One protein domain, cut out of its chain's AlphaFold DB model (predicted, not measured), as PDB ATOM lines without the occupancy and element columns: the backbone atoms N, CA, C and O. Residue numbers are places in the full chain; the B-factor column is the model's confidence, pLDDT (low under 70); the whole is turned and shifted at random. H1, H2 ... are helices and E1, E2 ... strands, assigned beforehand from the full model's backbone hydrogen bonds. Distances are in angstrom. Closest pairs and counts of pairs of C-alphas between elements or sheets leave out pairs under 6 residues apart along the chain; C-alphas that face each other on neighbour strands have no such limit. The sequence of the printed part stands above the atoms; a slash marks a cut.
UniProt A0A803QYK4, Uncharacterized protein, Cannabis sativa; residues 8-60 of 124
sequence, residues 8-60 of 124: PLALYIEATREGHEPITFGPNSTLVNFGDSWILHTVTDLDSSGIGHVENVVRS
ATOM      1  N   PRO A   8      39.859 -69.192  85.507       71.00
ATOM      2  CA  PRO A   8      39.533 -70.257  86.442       71.00
ATOM      3  C   PRO A   8      40.024 -69.869  87.838       71.00
ATOM      4  O   PRO A   8      41.140 -69.368  88.000       71.00
ATOM      5  N   LEU A   9      39.166 -70.061  88.843       78.56
ATOM      6  CA  LEU A   9      39.481 -69.690  90.216       78.56
ATOM      7  C   LEU A   9      40.659 -70.545  90.696       78.56
ATOM      8  O   LEU A   9      40.576 -71.774  90.705       78.56
ATOM      9  N   ALA A  10      41.755 -69.891  91.076       76.56
ATOM     10  CA  ALA A  10      42.868 -70.546  91.747       76.56
ATOM     11  C   ALA A  10      42.390 -71.057  93.113       76.56
ATOM     12  O   ALA A  10      41.868 -70.282  93.915       76.56
ATOM     13  N   LEU A  11      42.547 -72.356  93.361       82.31
ATOM     14  CA  LEU A  11      42.147 -72.996  94.612       82.31
ATOM     15  C   LEU A  11      43.291 -72.982  95.622       82.31
ATOM     16  O   LEU A  11      43.126 -72.519  96.748       82.31
ATOM     17  N   TYR A  12      44.448 -73.497  95.213       86.06
ATOM     18  CA  TYR A  12      45.649 -73.563  96.034       86.06
ATOM     19  C   TYR A  12      46.898 -73.588  95.157       86.06
ATOM     20  O   TYR A  12      46.830 -73.750  93.939       86.06
ATOM     21  N   ILE A  13      48.052 -73.403  95.785       88.25
ATOM     22  CA  ILE A  13      49.351 -73.543  95.132       88.25
ATOM     23  C   ILE A  13      49.999 -74.804  95.687       88.25
ATOM     24  O   ILE A  13      49.899 -75.077  96.883       88.25
ATOM     25  N   GLU A  14      50.671 -75.568  94.843       91.00
ATOM     26  CA  GLU A  14      51.512 -76.688  95.254       91.00
ATOM     27  C   GLU A  14      52.957 -76.447  94.816       91.00
ATOM     28  O   GLU A  14      53.201 -75.881  93.752       91.00
ATOM     29  N   ALA A  15      53.925 -76.854  95.634       90.75
ATOM     30  CA  ALA A  15      55.320 -76.950  95.224       90.75
ATOM     31  C   ALA A  15      55.683 -78.417  95.015       90.75
ATOM     32  O   ALA A  15      55.532 -79.234  95.925       90.75
ATOM     33  N   THR A  16      56.199 -78.737  93.834       88.94
ATOM     34  CA  THR A  16      56.650 -80.082  93.474       88.94
ATOM     35  C   THR A  16      58.163 -80.099  93.283       88.94
ATOM     36  O   THR A  16      58.776 -79.124  92.839       88.94
ATOM     37  N   ARG A  17      58.779 -81.225  93.649       90.88
ATOM     38  CA  ARG A  17      60.195 -81.505  93.414       90.88
ATOM     39  C   ARG A  17      60.379 -83.001  93.188       90.88
ATOM     40  O   ARG A  17      59.764 -83.818  93.868       90.88
ATOM     41  N   GLU A  18      61.246 -83.361  92.248       89.50
ATOM     42  CA  GLU A  18      61.543 -84.760  91.938       89.50
ATOM     43  C   GLU A  18      62.049 -85.517  93.179       89.50
ATOM     44  O   GLU A  18      62.947 -85.053  93.884       89.50
ATOM     45  N   GLY A  19      61.448 -86.679  93.455       89.19
ATOM     46  CA  GLY A  19      61.794 -87.526  94.602       89.19
ATOM     47  C   GLY A  19      61.266 -87.045  95.960       89.19
ATOM     48  O   GLY A  19      61.552 -87.687  96.968       89.19
ATOM     49  N   HIS A  20      60.496 -85.954  96.002       87.62
ATOM     50  CA  HIS A  20      59.889 -85.422  97.222       87.62
ATOM     51  C   HIS A  20      58.365 -85.352  97.106       87.62
ATOM     52  O   HIS A  20      57.807 -85.211  96.019       87.62
ATOM     53  N   GLU A  21      57.688 -85.444  98.249       88.88
ATOM     54  CA  GLU A  21      56.241 -85.264  98.322       88.88
ATOM     55  C   GLU A  21      55.863 -83.795  98.027       88.88
ATOM     56  O   GLU A  21      56.545 -82.887  98.519       88.88
ATOM     57  N   PRO A  22      54.804 -83.541  97.234       89.00
ATOM     58  CA  PRO A  22      54.311 -82.192  96.979       89.00
ATOM     59  C   PRO A  22      53.903 -81.459  98.260       89.00
ATOM     60  O   PRO A  22      53.250 -82.022  99.138       89.00
ATOM     61  N   ILE A  23      54.224 -80.169  98.340       88.31
ATOM     62  CA  ILE A  23      53.836 -79.309  99.462       88.31
ATOM     63  C   ILE A  23      52.661 -78.441  99.028       88.31
ATOM     64  O   ILE A  23      52.786 -77.657  98.092       88.31
ATOM     65  N   THR A  24      51.530 -78.551  99.725       89.38
ATOM     66  CA  THR A  24      50.331 -77.746  99.450       89.38
ATOM     67  C   THR A  24      50.303 -76.480 100.306       89.38
ATOM     68  O   THR A  24      50.443 -76.535 101.529       89.38
ATOM     69  N   PHE A  25      50.064 -75.339  99.665       87.94
ATOM     70  CA  PHE A  25      49.953 -74.024 100.287       87.94
ATOM     71  C   PHE A  25      48.489 -73.614 100.410       87.94
ATOM     72  O   PHE A  25      47.776 -73.476  99.416       87.94
ATOM     73  N   GLY A  26      48.042 -73.380 101.644       79.31
ATOM     74  CA  GLY A  26      46.719 -72.820 101.906       79.31
ATOM     75  C   GLY A  26      46.608 -71.348 101.470       79.31
ATOM     76  O   GLY A  26      47.626 -70.668 101.323       79.31
ATOM     77  N   PRO A  27      45.383 -70.807 101.349       77.38
ATOM     78  CA  PRO A  27      45.122 -69.472 100.794       77.38
ATOM     79  C   PRO A  27      45.757 -68.311 101.577       77.38
ATOM     80  O   PRO A  27      46.003 -67.253 101.012       77.38
ATOM     81  N   ASN A  28      46.046 -68.511 102.867       81.25
ATOM     82  CA  ASN A  28      46.691 -67.522 103.738       81.25
ATOM     83  C   ASN A  28      48.119 -67.927 104.140       81.25
ATOM     84  O   ASN A  28      48.665 -67.395 105.105       81.25
ATOM     85  N   SER A  29      48.702 -68.929 103.476       81.81
ATOM     86  CA  SER A  29      50.053 -69.380 103.801       81.81
ATOM     87  C   SER A  29      51.098 -68.412 103.245       81.81
ATOM     88  O   SER A  29      50.973 -67.896 102.134       81.81
ATOM     89  N   THR A  30      52.144 -68.151 104.025       83.75
ATOM     90  CA  THR A  30      53.281 -67.360 103.555       83.75
ATOM     91  C   THR A  30      54.091 -68.197 102.573       83.75
ATOM     92  O   THR A  30      54.601 -69.256 102.939       83.75
ATOM     93  N   LEU A  31      54.248 -67.713 101.339       81.25
ATOM     94  CA  LEU A  31      55.136 -68.344 100.366       81.25
ATOM     95  C   LEU A  31      56.590 -68.091 100.775       81.25
ATOM     96  O   LEU A  31      57.071 -66.957 100.769       81.25
ATOM     97  N   VAL A  32      57.279 -69.161 101.160       81.56
ATOM     98  CA  VAL A  32      58.705 -69.151 101.499       81.56
ATOM     99  C   VAL A  32      59.502 -69.590 100.272       81.56
ATOM    100  O   VAL A  32      59.014 -70.362  99.451       81.56
ATOM    101  N   ASN A  33      60.731 -69.098 100.112       83.25
ATOM    102  CA  ASN A  33      61.621 -69.593  99.067       83.25
ATOM    103  C   ASN A  33      62.163 -70.979  99.461       83.25
ATOM    104  O   ASN A  33      62.967 -71.085 100.386       83.25
ATOM    105  N   PHE A  34      61.736 -72.024  98.752       81.31
ATOM    106  CA  PHE A  34      62.190 -73.404  98.974       81.31
ATOM    107  C   PHE A  34      63.469 -73.763  98.188       81.31
ATOM    108  O   PHE A  34      63.997 -74.867  98.326       81.31
ATOM    109  N   GLY A  35      64.003 -72.821  97.405       85.44
ATOM    110  CA  GLY A  35      65.153 -72.995  96.522       85.44
ATOM    111  C   GLY A  35      64.758 -73.376  95.094       85.44
ATOM    112  O   GLY A  35      63.636 -73.799  94.829       85.44
ATOM    113  N   ASP A  36      65.716 -73.278  94.172       86.94
ATOM    114  CA  ASP A  36      65.486 -73.353  92.715       86.94
ATOM    115  C   ASP A  36      65.016 -74.727  92.199       86.94
ATOM    116  O   ASP A  36      64.650 -74.874  91.037       86.94
ATOM    117  N   SER A  37      65.047 -75.750  93.056       89.62
ATOM    118  CA  SER A  37      64.618 -77.117  92.727       89.62
ATOM    119  C   SER A  37      63.126 -77.367  92.942       89.62
ATOM    120  O   SER A  37      62.653 -78.464  92.647       89.62
ATOM    121  N   TRP A  38      62.392 -76.378  93.457       91.69
ATOM    122  CA  TRP A  38      60.951 -76.462  93.664       91.69
ATOM    123  C   TRP A  38      60.211 -75.691  92.584       91.69
ATOM    124  O   TRP A  38      60.497 -74.518  92.335       91.69
ATOM    125  N   ILE A  39      59.225 -76.340  91.972       89.44
ATOM    126  CA  ILE A  39      58.352 -75.716  90.981       89.44
ATOM    127  C   ILE A  39      56.992 -75.470  91.619       89.44
ATOM    128  O   ILE A  39      56.359 -76.391  92.127       89.44
ATOM    129  N   LEU A  40      56.556 -74.211  91.605       88.62
ATOM    130  CA  LEU A  40      55.250 -73.801  92.107       88.62
ATOM    131  C   LEU A  40      54.214 -73.915  90.986       88.62
ATOM    132  O   LEU A  40      54.346 -73.276  89.941       88.62
ATOM    133  N   HIS A  41      53.166 -74.688  91.231       85.69
ATOM    134  CA  HIS A  41      52.027 -74.857  90.340       85.69
ATOM    135  C   HIS A  41      50.770 -74.309  91.011       85.69
ATOM    136  O   HIS A  41      50.528 -74.535  92.192       85.69
ATOM    137  N   THR A  42      49.966 -73.553  90.263       85.75
ATOM    138  CA  THR A  42      48.656 -73.093  90.741       85.75
ATOM    139  C   THR A  42      47.610 -74.109  90.321       85.75
ATOM    140  O   THR A  42      47.420 -74.319  89.127       85.75
ATOM    141  N   VAL A  43      46.934 -74.710  91.293       83.25
ATOM    142  CA  VAL A  43      45.830 -75.635  91.052       83.25
ATOM    143  C   VAL A  43      44.546 -74.835  90.944       83.25
ATOM    144  O   VAL A  43      44.215 -74.038  91.829       83.25
ATOM    145  N   THR A  44      43.821 -75.029  89.847       83.94
ATOM    146  CA  THR A  44      42.566 -74.322  89.586       83.94
ATOM    147  C   THR A  44      41.356 -75.232  89.770       83.94
ATOM    148  O   THR A  44      41.469 -76.458  89.810       83.94
ATOM    149  N   ASP A  45      40.170 -74.632  89.871       75.31
ATOM    150  CA  ASP A  45      38.902 -75.364  90.014       75.31
ATOM    151  C   ASP A  45      38.688 -76.409  88.901       75.31
ATOM    152  O   ASP A  45      38.170 -77.500  89.148       75.31
ATOM    153  N   LEU A  46      39.198 -76.135  87.692       72.12
ATOM    154  CA  LEU A  46      39.157 -77.063  86.562       72.12
ATOM    155  C   LEU A  46      39.963 -78.343  86.841       72.12
ATOM    156  O   LEU A  46      39.465 -79.441  86.592       72.12
ATOM    157  N   ASP A  47      41.158 -78.197  87.411       66.94
ATOM    158  CA  ASP A  47      42.093 -79.296  87.680       66.94
ATOM    159  C   ASP A  47      41.609 -80.187  88.837       66.94
ATOM    160  O   ASP A  47      41.794 -81.404  88.822       66.94
ATOM    161  N   SER A  48      40.919 -79.597  89.820       63.34
ATOM    162  CA  SER A  48      40.383 -80.323  90.983       63.34
ATOM    163  C   SER A  48      39.137 -81.163  90.675       63.34
ATOM    164  O   SER A  48      38.813 -82.102  91.403       63.34
ATOM    165  N   SER A  49      38.434 -80.843  89.582       57.06
ATOM    166  CA  SER A  49      37.129 -81.427  89.249       57.06
ATOM    167  C   SER A  49      37.185 -82.867  88.718       57.06
ATOM    168  O   SER A  49      36.139 -83.459  88.445       57.06
ATOM    169  N   GLY A  50      38.378 -83.468  88.617       52.88
ATOM    170  CA  GLY A  50      38.540 -84.914  88.441       52.88
ATOM    171  C   GLY A  50      37.937 -85.484  87.153       52.88
ATOM    172  O   GLY A  50      37.592 -86.664  87.112       52.88
ATOM    173  N   ILE A  51      37.793 -84.673  86.100       46.81
ATOM    174  CA  ILE A  51      37.396 -85.137  84.767       46.81
ATOM    175  C   ILE A  51      38.498 -84.766  83.784       46.81
ATOM    176  O   ILE A  51      38.578 -83.641  83.304       46.81
ATOM    177  N   GLY A  52      39.312 -85.763  83.450       39.28
ATOM    178  CA  GLY A  52      40.236 -85.697  82.329       39.28
ATOM    179  C   GLY A  52      41.679 -85.538  82.763       39.28
ATOM    180  O   GLY A  52      42.211 -84.439  82.843       39.28
ATOM    181  N   HIS A  53      42.342 -86.680  82.912       45.22
ATOM    182  CA  HIS A  53      43.745 -86.817  82.561       45.22
ATOM    183  C   HIS A  53      43.897 -86.405  81.085       45.22
ATOM    184  O   HIS A  53      43.803 -87.232  80.181       45.22
ATOM    185  N   VAL A  54      44.009 -85.104  80.829       39.28
ATOM    186  CA  VAL A  54      44.486 -84.581  79.556       39.28
ATOM    187  C   VAL A  54      45.890 -84.114  79.843       39.28
ATOM    188  O   VAL A  54      46.105 -83.086  80.481       39.28
ATOM    189  N   GLU A  55      46.823 -84.946  79.403       43.84
ATOM    190  CA  GLU A  55      48.204 -84.620  79.100       43.84
ATOM    191  C   GLU A  55      48.283 -83.241  78.426       43.84
ATOM    192  O   GLU A  55      48.259 -83.096  77.211       43.84
ATOM    193  N   ASN A  56      48.343 -82.195  79.236       35.19
ATOM    194  CA  ASN A  56      48.904 -80.923  78.852       35.19
ATOM    195  C   ASN A  56      50.121 -80.782  79.737       35.19
ATOM    196  O   ASN A  56      50.098 -80.169  80.801       35.19
ATOM    197  N   VAL A  57      51.201 -81.402  79.264       39.50
ATOM    198  CA  VAL A  57      52.537 -80.859  79.447       39.50
ATOM    199  C   VAL A  57      52.421 -79.376  79.100       39.50
ATOM    200  O   VAL A  57      52.491 -78.989  77.934       39.50
ATOM    201  N   VAL A  58      52.197 -78.535  80.112       41.00
ATOM    202  CA  VAL A  58      52.485 -77.110  80.029       41.00
ATOM    203  C   VAL A  58      54.000 -77.055  79.961       41.00
ATOM    204  O   VAL A  58      54.714 -76.897  80.949       41.00
ATOM    205  N   ARG A  59      54.496 -77.286  78.745       34.78
ATOM    206  CA  ARG A  59      55.820 -76.900  78.313       34.78
ATOM    207  C   ARG A  59      55.831 -75.394  78.524       34.78
ATOM    208  O   ARG A  59      55.281 -74.641  77.727       34.78
ATOM    209  N   SER A  60      56.379 -74.979  79.660       37.62
ATOM    210  CA  SER A  60      56.794 -73.606  79.891       37.62
ATOM    211  C   SER A  60      57.896 -73.327  78.872       37.62
ATOM    212  O   SER A  60      59.083 -73.545  79.117       37.62
TER     213      SER A  60
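Overview. This is residues 8 to 60 of the 124 residues of an uncharacterized protein of Cannabis sativa (UniProt A0A803QYK4). With little regular structure, this is a small three-stranded sheet with a wide loop, residues 26 to 38, joining its edges, and a short helix leading to a free tail, residues 49 to 60. The 53 printed residues hold E1, E2, E3, H1 in chain order, mostly strand, with only 20 residues in named elements. The sheet, E2 E1 E3, is antiparallel; the whole is only just loose, close to compact, with radius of gyration of the C-alphas 12.1 A, spanning 31 by 25 by 20 A.

Arrangement. E1, residues 10 to 16, forms a hairpin with E2, residues 23 to 25, at 152 degrees; N 15 and O 23 are within hydrogen-bond range, 2.8 A. E3, residues 39 to 44, is antiparallel to E1 at 154 degrees; N 14 and O 41 are within range, 2.8 A. H1, residues 45 to 48, only grazes the sheet; its closest C-alphas with E1 are Asp 45 and Leu 11, 6.1 A. H1 is too short for an O i to N i+4 pair; its one O i to N i+3 pair is out of range.

Along the chain. E1 runs 16.8 A from C-alpha 10 (42.868, -70.546, 91.747), E2 6.6 A, E3 15.9 A, and H1 5.3 A to C-alpha 48 (40.383, -80.323, 90.983).

Size, cuts and confidence. The printed part has no cut. The E2 to E3 link is long. Residues 47 to 60 have pLDDT under 70.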